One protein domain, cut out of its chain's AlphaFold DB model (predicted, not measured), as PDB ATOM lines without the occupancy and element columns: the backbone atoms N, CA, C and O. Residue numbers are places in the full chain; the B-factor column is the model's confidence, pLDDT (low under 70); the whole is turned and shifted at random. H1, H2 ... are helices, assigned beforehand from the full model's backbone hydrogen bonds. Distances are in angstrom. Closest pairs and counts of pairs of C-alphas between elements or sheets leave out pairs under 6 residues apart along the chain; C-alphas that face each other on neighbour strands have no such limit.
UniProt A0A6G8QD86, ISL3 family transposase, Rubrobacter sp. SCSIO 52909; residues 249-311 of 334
ATOM      1  N   ASP A 249     -50.720   3.297 -10.245       56.69
ATOM      2  CA  ASP A 249     -49.386   2.858 -10.670       56.69
ATOM      3  C   ASP A 249     -48.774   3.850 -11.668       56.69
ATOM      4  O   ASP A 249     -47.622   4.240 -11.502       56.69
ATOM      5  N   ARG A 250     -49.570   4.387 -12.610       64.31
ATOM      6  CA  ARG A 250     -49.125   5.464 -13.511       64.31
ATOM      7  C   ARG A 250     -48.701   6.726 -12.749       64.31
ATOM      8  O   ARG A 250     -47.653   7.286 -13.046       64.31
ATOM      9  N   LYS A 251     -49.452   7.146 -11.721       67.12
ATOM     10  CA  LYS A 251     -49.079   8.289 -10.862       67.12
ATOM     11  C   LYS A 251     -47.803   8.026 -10.058       67.12
ATOM     12  O   LYS A 251     -46.999   8.941  -9.890       67.12
ATOM     13  N   ILE A 252     -47.593   6.803  -9.566       63.72
ATOM     14  CA  ILE A 252     -46.352   6.421  -8.872       63.72
ATOM     15  C   ILE A 252     -45.165   6.442  -9.840       63.72
ATOM     16  O   ILE A 252     -44.115   6.989  -9.490       63.72
ATOM     17  N   GLU A 253     -45.337   5.894 -11.041       70.12
ATOM     18  CA  GLU A 253     -44.348   5.861 -12.124       70.12
ATOM     19  C   GLU A 253     -43.953   7.284 -12.555       70.12
ATOM     20  O   GLU A 253     -42.770   7.624 -12.603       70.12
ATOM     21  N   GLU A 254     -44.940   8.153 -12.788       75.44
ATOM     22  CA  GLU A 254     -44.749   9.571 -13.109       75.44
ATOM     23  C   GLU A 254     -44.057  10.322 -11.965       75.44
ATOM     24  O   GLU A 254     -43.101  11.067 -12.194       75.44
ATOM     25  N   ALA A 255     -44.474  10.104 -10.714       73.38
ATOM     26  CA  ALA A 255     -43.831  10.715  -9.553       73.38
ATOM     27  C   ALA A 255     -42.384  10.228  -9.371       73.38
ATOM     28  O   ALA A 255     -41.517  11.012  -8.975       73.38
ATOM     29  N   ALA A 256     -42.100   8.957  -9.668       71.81
ATOM     30  CA  ALA A 256     -40.754   8.395  -9.644       71.81
ATOM     31  C   ALA A 256     -39.872   8.984 -10.753       71.81
ATOM     32  O   ALA A 256     -38.731   9.353 -10.474       71.81
ATOM     33  N   ARG A 257     -40.413   9.145 -11.967       77.50
ATOM     34  CA  ARG A 257     -39.733   9.790 -13.099       77.50
ATOM     35  C   ARG A 257     -39.374  11.241 -12.778       77.50
ATOM     36  O   ARG A 257     -38.201  11.591 -12.811       77.50
ATOM     37  N   ARG A 258     -40.341  12.029 -12.295       78.56
ATOM     38  CA  ARG A 258     -40.121  13.425 -11.867       78.56
ATOM     39  C   ARG A 258     -39.102  13.546 -10.730       78.56
ATOM     40  O   ARG A 258     -38.356  14.518 -10.667       78.56
ATOM     41  N   ARG A 259     -39.071  12.591  -9.790       75.38
ATOM     42  CA  ARG A 259     -38.041  12.549  -8.731       75.38
ATOM     43  C   ARG A 259     -36.652  12.280  -9.307       75.38
ATOM     44  O   ARG A 259     -35.703  12.918  -8.869       75.38
ATOM     45  N   HIS A 260     -36.541  11.354 -10.255       78.44
ATOM     46  CA  HIS A 260     -35.275  11.027 -10.903       78.44
ATOM     47  C   HIS A 260     -34.751  12.199 -11.739       78.44
ATOM     48  O   HIS A 260     -33.607  12.589 -11.551       78.44
ATOM     49  N   GLU A 261     -35.601  12.842 -12.540       81.06
ATOM     50  CA  GLU A 261     -35.246  14.048 -13.308       81.06
ATOM     51  C   GLU A 261     -34.684  15.160 -12.411       81.06
ATOM     52  O   GLU A 261     -33.672  15.774 -12.739       81.06
ATOM     53  N   ARG A 262     -35.287  15.388 -11.234       81.94
ATOM     54  CA  ARG A 262     -34.763  16.356 -10.257       81.94
ATOM     55  C   ARG A 262     -33.388  15.970  -9.717       81.94
ATOM     56  O   ARG A 262     -32.549  16.846  -9.542       81.94
ATOM     57  N   LEU A 263     -33.160  14.684  -9.449       81.31
ATOM     58  CA  LEU A 263     -31.864  14.192  -8.975       81.31
ATOM     59  C   LEU A 263     -30.777  14.314 -10.047       81.31
ATOM     60  O   LEU A 263     -29.646  14.638  -9.701       81.31
ATOM     61  N   VAL A 264     -31.120  14.082 -11.318       84.12
ATOM     62  CA  VAL A 264     -30.197  14.271 -12.445       84.12
ATOM     63  C   VAL A 264     -29.821  15.744 -12.586       84.12
ATOM     64  O   VAL A 264     -28.636  16.049 -12.543       84.12
ATOM     65  N   ARG A 265     -30.797  16.664 -12.612       84.94
ATOM     66  CA  ARG A 265     -30.519  18.115 -12.666       84.94
ATOM     67  C   ARG A 265     -29.653  18.587 -11.499       84.94
ATOM     68  O   ARG A 265     -28.672  19.292 -11.683       84.94
ATOM     69  N   GLN A 266     -29.975  18.134 -10.289       83.88
ATOM     70  CA  GLN A 266     -29.188  18.450  -9.100       83.88
ATOM     71  C   GLN A 266     -27.748  17.918  -9.197       83.88
ATOM     72  O   GLN A 266     -26.824  18.574  -8.724       83.88
ATOM     73  N   TRP A 267     -27.543  16.732  -9.778       87.62
ATOM     74  CA  TRP A 267     -26.206  16.195 -10.038       87.62
ATOM     75  C   TRP A 267     -25.458  17.025 -11.091       87.62
ATOM     76  O   TRP A 267     -24.299  17.361 -10.856       87.62
ATOM     77  N   GLU A 268     -26.115  17.421 -12.184       89.38
ATOM     78  CA  GLU A 268     -25.534  18.283 -13.225       89.38
ATOM     79  C   GLU A 268     -25.065  19.626 -12.653       89.38
ATOM     80  O   GLU A 268     -23.931  20.035 -12.903       89.38
ATOM     81  N   ASP A 269     -25.891  20.283 -11.837       88.88
ATOM     82  CA  ASP A 269     -25.563  21.577 -11.229       88.88
ATOM     83  C   ASP A 269     -24.396  21.469 -10.234       88.88
ATOM     84  O   ASP A 269     -23.487  22.303 -10.240       88.88
ATOM     85  N   ILE A 270     -24.371  20.409  -9.413       87.75
ATOM     86  CA  ILE A 270     -23.248  20.128  -8.503       87.75
ATOM     87  C   ILE A 270     -21.963  19.898  -9.304       87.75
ATOM     88  O   ILE A 270     -20.920  20.457  -8.963       87.75
ATOM     89  N   ARG A 271     -22.025  19.085 -10.364       89.06
ATOM     90  CA  ARG A 271     -20.857  18.713 -11.167       89.06
ATOM     91  C   ARG A 271     -20.326  19.896 -11.972       89.06
ATOM     92  O   ARG A 271     -19.115  20.065 -12.044       89.06
ATOM     93  N   ARG A 272     -21.205  20.760 -12.493       91.38
ATOM     94  CA  ARG A 272     -20.828  22.008 -13.176       91.38
ATOM     95  C   ARG A 272     -20.017  22.923 -12.262       91.38
ATOM     96  O   ARG A 272     -18.942  23.364 -12.653       91.38
ATOM     97  N   LEU A 273     -20.506  23.185 -11.047       89.31
ATOM     98  CA  LEU A 273     -19.808  24.054 -10.091       89.31
ATOM     99  C   LEU A 273     -18.509  23.422  -9.577       89.31
ATOM    100  O   LEU A 273     -17.512  24.119  -9.410       89.31
ATOM    101  N   TYR A 274     -18.502  22.106  -9.362       88.00
ATOM    102  CA  TYR A 274     -17.308  21.383  -8.928       88.00
ATOM    103  C   TYR A 274     -16.204  21.376  -9.995       88.00
ATOM    104  O   TYR A 274     -15.055  21.669  -9.680       88.00
ATOM    105  N   LEU A 275     -16.547  21.112 -11.263       88.50
ATOM    106  CA  LEU A 275     -15.597  21.164 -12.384       88.50
ATOM    107  C   LEU A 275     -15.101  22.588 -12.674       88.50
ATOM    108  O   LEU A 275     -13.991  22.751 -13.165       88.50
ATOM    109  N   ALA A 276     -15.886  23.611 -12.328       89.12
ATOM    110  CA  ALA A 276     -15.465  25.010 -12.365       89.12
ATOM    111  C   ALA A 276     -14.549  25.416 -11.187       89.12
ATOM    112  O   ALA A 276     -14.174  26.581 -11.081       89.12
ATOM    113  N   GLY A 277     -14.196  24.483 -10.291       88.44
ATOM    114  CA  GLY A 277     -13.268  24.713  -9.180       88.44
ATOM    115  C   GLY A 277     -13.892  25.334  -7.926       88.44
ATOM    116  O   GLY A 277     -13.160  25.769  -7.039       88.44
ATOM    117  N   ALA A 278     -15.224  25.388  -7.820       88.94
ATOM    118  CA  ALA A 278     -15.886  25.950  -6.646       88.94
ATOM    119  C   ALA A 278     -15.669  25.088  -5.389       88.94
ATOM    120  O   ALA A 278     -15.745  23.857  -5.426       88.94
ATOM    121  N   ASP A 279     -15.472  25.744  -4.241       87.69
ATOM    122  CA  ASP A 279     -15.335  25.048  -2.965       87.69
ATOM    123  C   ASP A 279     -16.660  24.389  -2.517       87.69
ATOM    124  O   ASP A 279     -17.767  24.831  -2.845       87.69
ATOM    125  N   LEU A 280     -16.572  23.320  -1.718       84.00
ATOM    126  CA  LEU A 280     -17.751  22.549  -1.308       84.00
ATOM    127  C   LEU A 280     -18.765  23.371  -0.492       84.00
ATOM    128  O   LEU A 280     -19.966  23.105  -0.576       84.00
ATOM    129  N   ARG A 281     -18.319  24.352   0.305       85.94
ATOM    130  CA  ARG A 281     -19.218  25.203   1.106       85.94
ATOM    131  C   ARG A 281     -19.981  26.166   0.199       85.94
ATOM    132  O   ARG A 281     -21.164  26.409   0.440       85.94
ATOM    133  N   HIS A 282     -19.329  26.669  -0.843       86.62
ATOM    134  CA  HIS A 282     -19.922  27.495  -1.881       86.62
ATOM    135  C   HIS A 282     -21.000  26.720  -2.645       86.62
ATOM    136  O   HIS A 282     -22.132  27.192  -2.737       86.62
ATOM    137  N   ILE A 283     -20.706  25.485  -3.071       87.69
ATOM    138  CA  ILE A 283     -21.680  24.611  -3.748       87.69
ATOM    139  C   ILE A 283     -22.903  24.349  -2.854       87.69
ATOM    140  O   ILE A 283     -24.042  24.466  -3.307       87.69
ATOM    141  N   CYS A 284     -22.691  24.049  -1.565       86.94
ATOM    142  CA  CYS A 284     -23.790  23.846  -0.614       86.94
ATOM    143  C   CYS A 284     -24.673  25.094  -0.473       86.94
ATOM    144  O   CYS A 284     -25.896  24.977  -0.411       86.94
ATOM    145  N   ARG A 285     -24.059  26.283  -0.420       89.75
ATOM    146  CA  ARG A 285     -24.760  27.560  -0.234       89.75
ATOM    147  C   ARG A 285     -25.564  27.959  -1.470       89.75
ATOM    148  O   ARG A 285     -26.716  28.345  -1.322       89.75
ATOM    149  N   VAL A 286     -24.972  27.850  -2.659       88.81
ATOM    150  CA  VAL A 286     -25.604  28.256  -3.926       88.81
ATOM    151  C   VAL A 286     -26.755  27.327  -4.294       88.81
ATOM    152  O   VAL A 286     -27.815  27.796  -4.695       88.81
ATOM    153  N   LEU A 287     -26.577  26.015  -4.123       87.12
ATOM    154  CA  LEU A 287     -27.597  25.036  -4.507       87.12
ATOM    155  C   LEU A 287     -28.582  24.704  -3.371       87.12
ATOM    156  O   LEU A 287     -29.571  24.014  -3.606       87.12
ATOM    157  N   GLY A 288     -28.324  25.156  -2.138       87.25
ATOM    158  CA  GLY A 288     -29.169  24.853  -0.975       87.25
ATOM    159  C   GLY A 288     -29.175  23.366  -0.598       87.25
ATOM    160  O   GLY A 288     -30.171  22.844  -0.096       87.25
ATOM    161  N   VAL A 289     -28.078  22.655  -0.872       84.38
ATOM    162  CA  VAL A 289     -27.961  21.198  -0.703       84.38
ATOM    163  C   VAL A 289     -26.993  20.852   0.424       84.38
ATOM    164  O   VAL A 289     -26.018  21.555   0.673       84.38
ATOM    165  N   SER A 290     -27.242  19.736   1.112       86.50
ATOM    166  CA  SER A 290     -26.358  19.291   2.196       86.50
ATOM    167  C   SER A 290     -24.970  18.893   1.682       86.50
ATOM    168  O   SER A 290     -24.852  18.308   0.601       86.50
ATOM    169  N   ALA A 291     -23.937  19.082   2.510       78.31
ATOM    170  CA  ALA A 291     -22.575  18.635   2.205       78.31
ATOM    171  C   ALA A 291     -22.516  17.138   1.860       78.31
ATOM    172  O   ALA A 291     -21.839  16.741   0.917       78.31
ATOM    173  N   ARG A 292     -23.309  16.305   2.547       80.31
ATOM    174  CA  ARG A 292     -23.434  14.866   2.260       80.31
ATOM    175  C   ARG A 292     -23.923  14.590   0.834       80.31
ATOM    176  O   ARG A 292     -23.493  13.619   0.219       80.31
ATOM    177  N   THR A 293     -24.818  15.424   0.308       79.94
ATOM    178  CA  THR A 293     -25.312  15.312  -1.070       79.94
ATOM    179  C   THR A 293     -24.236  15.698  -2.077       79.94
ATOM    180  O   THR A 293     -24.059  14.980  -3.054       79.94
ATOM    181  N   VAL A 294     -23.488  16.776  -1.816       82.56
ATOM    182  CA  VAL A 294     -22.363  17.202  -2.666       82.56
ATOM    183  C   VAL A 294     -21.290  16.116  -2.715       82.56
ATOM    184  O   VAL A 294     -20.918  15.693  -3.803       82.56
ATOM    185  N   TYR A 295     -20.876  15.575  -1.565       83.06
ATOM    186  CA  TYR A 295     -19.899  14.479  -1.496       83.06
ATOM    187  C   TYR A 295     -20.338  13.228  -2.257       83.06
ATOM    188  O   TYR A 295     -19.533  12.611  -2.939       83.06
ATOM    189  N   ARG A 296     -21.618  12.858  -2.166       80.69
ATOM    190  CA  ARG A 296     -22.145  11.685  -2.873       80.69
ATOM    191  C   ARG A 296     -22.169  11.870  -4.393       80.69
ATOM    192  O   ARG A 296     -22.122  10.875  -5.104       80.69
ATOM    193  N   CYS A 297     -22.317  13.103  -4.877       81.50
ATOM    194  CA  CYS A 297     -22.558  13.386  -6.292       81.50
ATOM    195  C   CYS A 297     -21.326  13.899  -7.049       81.50
ATOM    196  O   CYS A 297     -21.242  13.661  -8.249       81.50
ATOM    197  N   LYS A 298     -20.389  14.592  -6.385       77.00
ATOM    198  CA  LYS A 298     -19.266  15.284  -7.046       77.00
ATOM    199  C   LYS A 298     -18.330  14.345  -7.818       77.00
ATOM    200  O   LYS A 298     -17.819  14.731  -8.861       77.00
ATOM    201  N   ASP A 299     -18.158  13.117  -7.323       79.12
ATOM    202  CA  ASP A 299     -17.246  12.116  -7.891       79.12
ATOM    203  C   ASP A 299     -17.961  11.136  -8.847       79.12
ATOM    204  O   ASP A 299     -17.347  10.208  -9.364       79.12
ATOM    205  N   LEU A 300     -19.267  11.319  -9.095       80.44
ATOM    206  CA  LEU A 300     -20.018  10.495 -10.046       80.44
ATOM    207  C   LEU A 300     -19.795  10.997 -11.477       80.44
ATOM    208  O   LEU A 300     -20.174  12.122 -11.813       80.44
ATOM    209  N   THR A 301     -19.221  10.145 -12.328       77.00
ATOM    210  CA  THR A 301     -18.995  10.429 -13.758       77.00
ATOM    211  C   THR A 301     -20.289  10.400 -14.574       77.00
ATOM    212  O   THR A 301     -20.418  11.129 -15.557       77.00
ATOM    213  N   GLU A 302     -21.261   9.614 -14.119       80.69
ATOM    214  CA  GLU A 302     -22.571   9.412 -14.737       80.69
ATOM    215  C   GLU A 302     -23.706   9.835 -13.791       80.69
ATOM    216  O   GLU A 302     -23.524   9.835 -12.565       80.69
ATOM    217  N   PRO A 303     -24.891  10.185 -14.327       79.25
ATOM    218  CA  PRO A 303     -26.035  10.545 -13.507       79.25
ATOM    219  C   PRO A 303     -26.443   9.393 -12.572       79.25
ATOM    220  O   PRO A 303     -26.374   8.220 -12.945       79.25
ATOM    221  N   PRO A 304     -26.911   9.700 -11.348       77.31
ATOM    222  CA  PRO A 304     -27.268   8.679 -10.370       77.31
ATOM    223  C   PRO A 304     -28.367   7.755 -10.925       77.31
ATOM    224  O   PRO A 304     -29.411   8.256 -11.355       77.31
ATOM    225  N   PRO A 305     -28.192   6.418 -10.881       72.62
ATOM    226  CA  PRO A 305     -29.090   5.490 -11.554       72.62
ATOM    227  C   PRO A 305     -30.507   5.564 -10.985       72.62
ATOM    228  O   PRO A 305     -30.726   5.717  -9.774       72.62
ATOM    229  N   ARG A 306     -31.504   5.415 -11.864       69.44
ATOM    230  CA  ARG A 306     -32.902   5.309 -11.444       69.44
ATOM    231  C   ARG A 306     -33.059   4.040 -10.609       69.44
ATOM    232  O   ARG A 306     -32.874   2.934 -11.105       69.44
ATOM    233  N   ARG A 307     -33.452   4.184  -9.340       60.06
ATOM    234  CA  ARG A 307     -33.849   3.031  -8.522       60.06
ATOM    235  C   ARG A 307     -35.072   2.383  -9.169       60.06
ATOM    236  O   ARG A 307     -36.138   3.003  -9.209       60.06
ATOM    237  N   SER A 308     -34.919   1.164  -9.678       51.97
ATOM    238  CA  SER A 308     -36.055   0.365 -10.119       51.97
ATOM    239  C   SER A 308     -36.886   0.007  -8.887       51.97
ATOM    240  O   SER A 308     -36.391  -0.545  -7.903       51.97
ATOM    241  N   HIS A 309     -38.167   0.366  -8.907       52.62
ATOM    242  CA  HIS A 309     -39.117  -0.223  -7.977       52.62
ATOM    243  C   HIS A 309     -39.438  -1.620  -8.505       52.62
ATOM    244  O   HIS A 309     -40.417  -1.812  -9.216       52.62
ATOM    245  N   GLY A 310     -38.588  -2.597  -8.180       52.94
ATOM    246  CA  GLY A 310     -38.997  -3.992  -8.270       52.94
ATOM    247  C   GLY A 310     -40.231  -4.181  -7.390       52.94
ATOM    248  O   GLY A 310     -40.264  -3.685  -6.257       52.94
ATOM    249  N   ARG A 311     -41.268  -4.844  -7.912       52.09
ATOM    250  CA  ARG A 311     -42.434  -5.249  -7.118       52.09
ATOM    251  C   ARG A 311     -41.887  -6.024  -5.917       52.09
ATOM    252  O   ARG A 311     -41.248  -7.058  -6.096       52.09
TER     253      ARG A 311
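AT A GLANCE: This is residues 249 to 311 of the 334 residues of the protein "ISL3 family transposase" of Rubrobacter sp. SCSIO 52909 (UniProt A0A6G8QD86). One long helix, H1, makes the length of this domain, and two short helices, H2 and H3, pack on its last part, crossing it and each other to make a small head at that end. After H3 the stretch of residues 299 to 311, with no named element, folds back from the head toward the end of H1 where the printed part begins. The printed part has 63 residues with three named helices in the order H1, H2, H3 and no named strand, and its class is all helix. It is loose, with a radius of gyration of the C-alphas of 13.4 A, and only just elongated, with spans of 41 by 21 by 17 A.

IN THESE COORDINATES: Find C-alpha 249 at (-49.386, 2.858, -10.670); from there H1 runs through residues 249 to 275, 38.5 A from first to last C-alpha, and ends at C-alpha 275 at (-15.597, 21.164, -12.384). Next look at residues 280 to 287, which are H2, 10.6 A long. Then come residues 291 to 298, which are H3, 10.4 A long and ending at C-alpha 298 at (-19.266, 15.284, -7.046). Residues 299 to 311 follow, and their C-alphas lie 7 to 25 A from the mean of all C-alphas.

HOW THE PARTS SIT: Begin with H1 and look at its residues 269 to 274, with which alone it touches H2. The closest C-alphas of the two are those of Leu 273 and Ile 283, 6.6 A apart. H1 and H2 stand at a steep tilt of 48 degrees and run opposite ways. H1 touches H3 with residues 267 to 274 alone, and there the closest C-alphas are those of Arg 271 and Lys 298, 5.6 A apart. The lines of H1 and H3 are about perpendicular, at 85 degrees. H2 touches H3 too, with the C-alphas of Cys 284 and Ala 291 closest at 6.0 A, and these two are about perpendicular at 88 degrees. The packing of the helices is mostly crossed, with none of these three pairs at a shallow tilt. Along the backbones of H1, H2 and H3, each O i to N i+4 pair is within hydrogen-bond range.

THE WHOLE: The two C-alphas farthest apart are those of Asp 249 and Gly 277, at 42.2 A, while the first and last printed C-alphas, of Asp 249 and Arg 311, are 11.3 A apart. The printed part has no cut. The links from H1 to H2, of 4 residues, and from H2 to H3, of 3 residues, are tight. In the B-factor column the mean pLDDT of the printed part is 79.2, and you will find the model's confidence under 70 at residues 249 to 252 and 306 to 311.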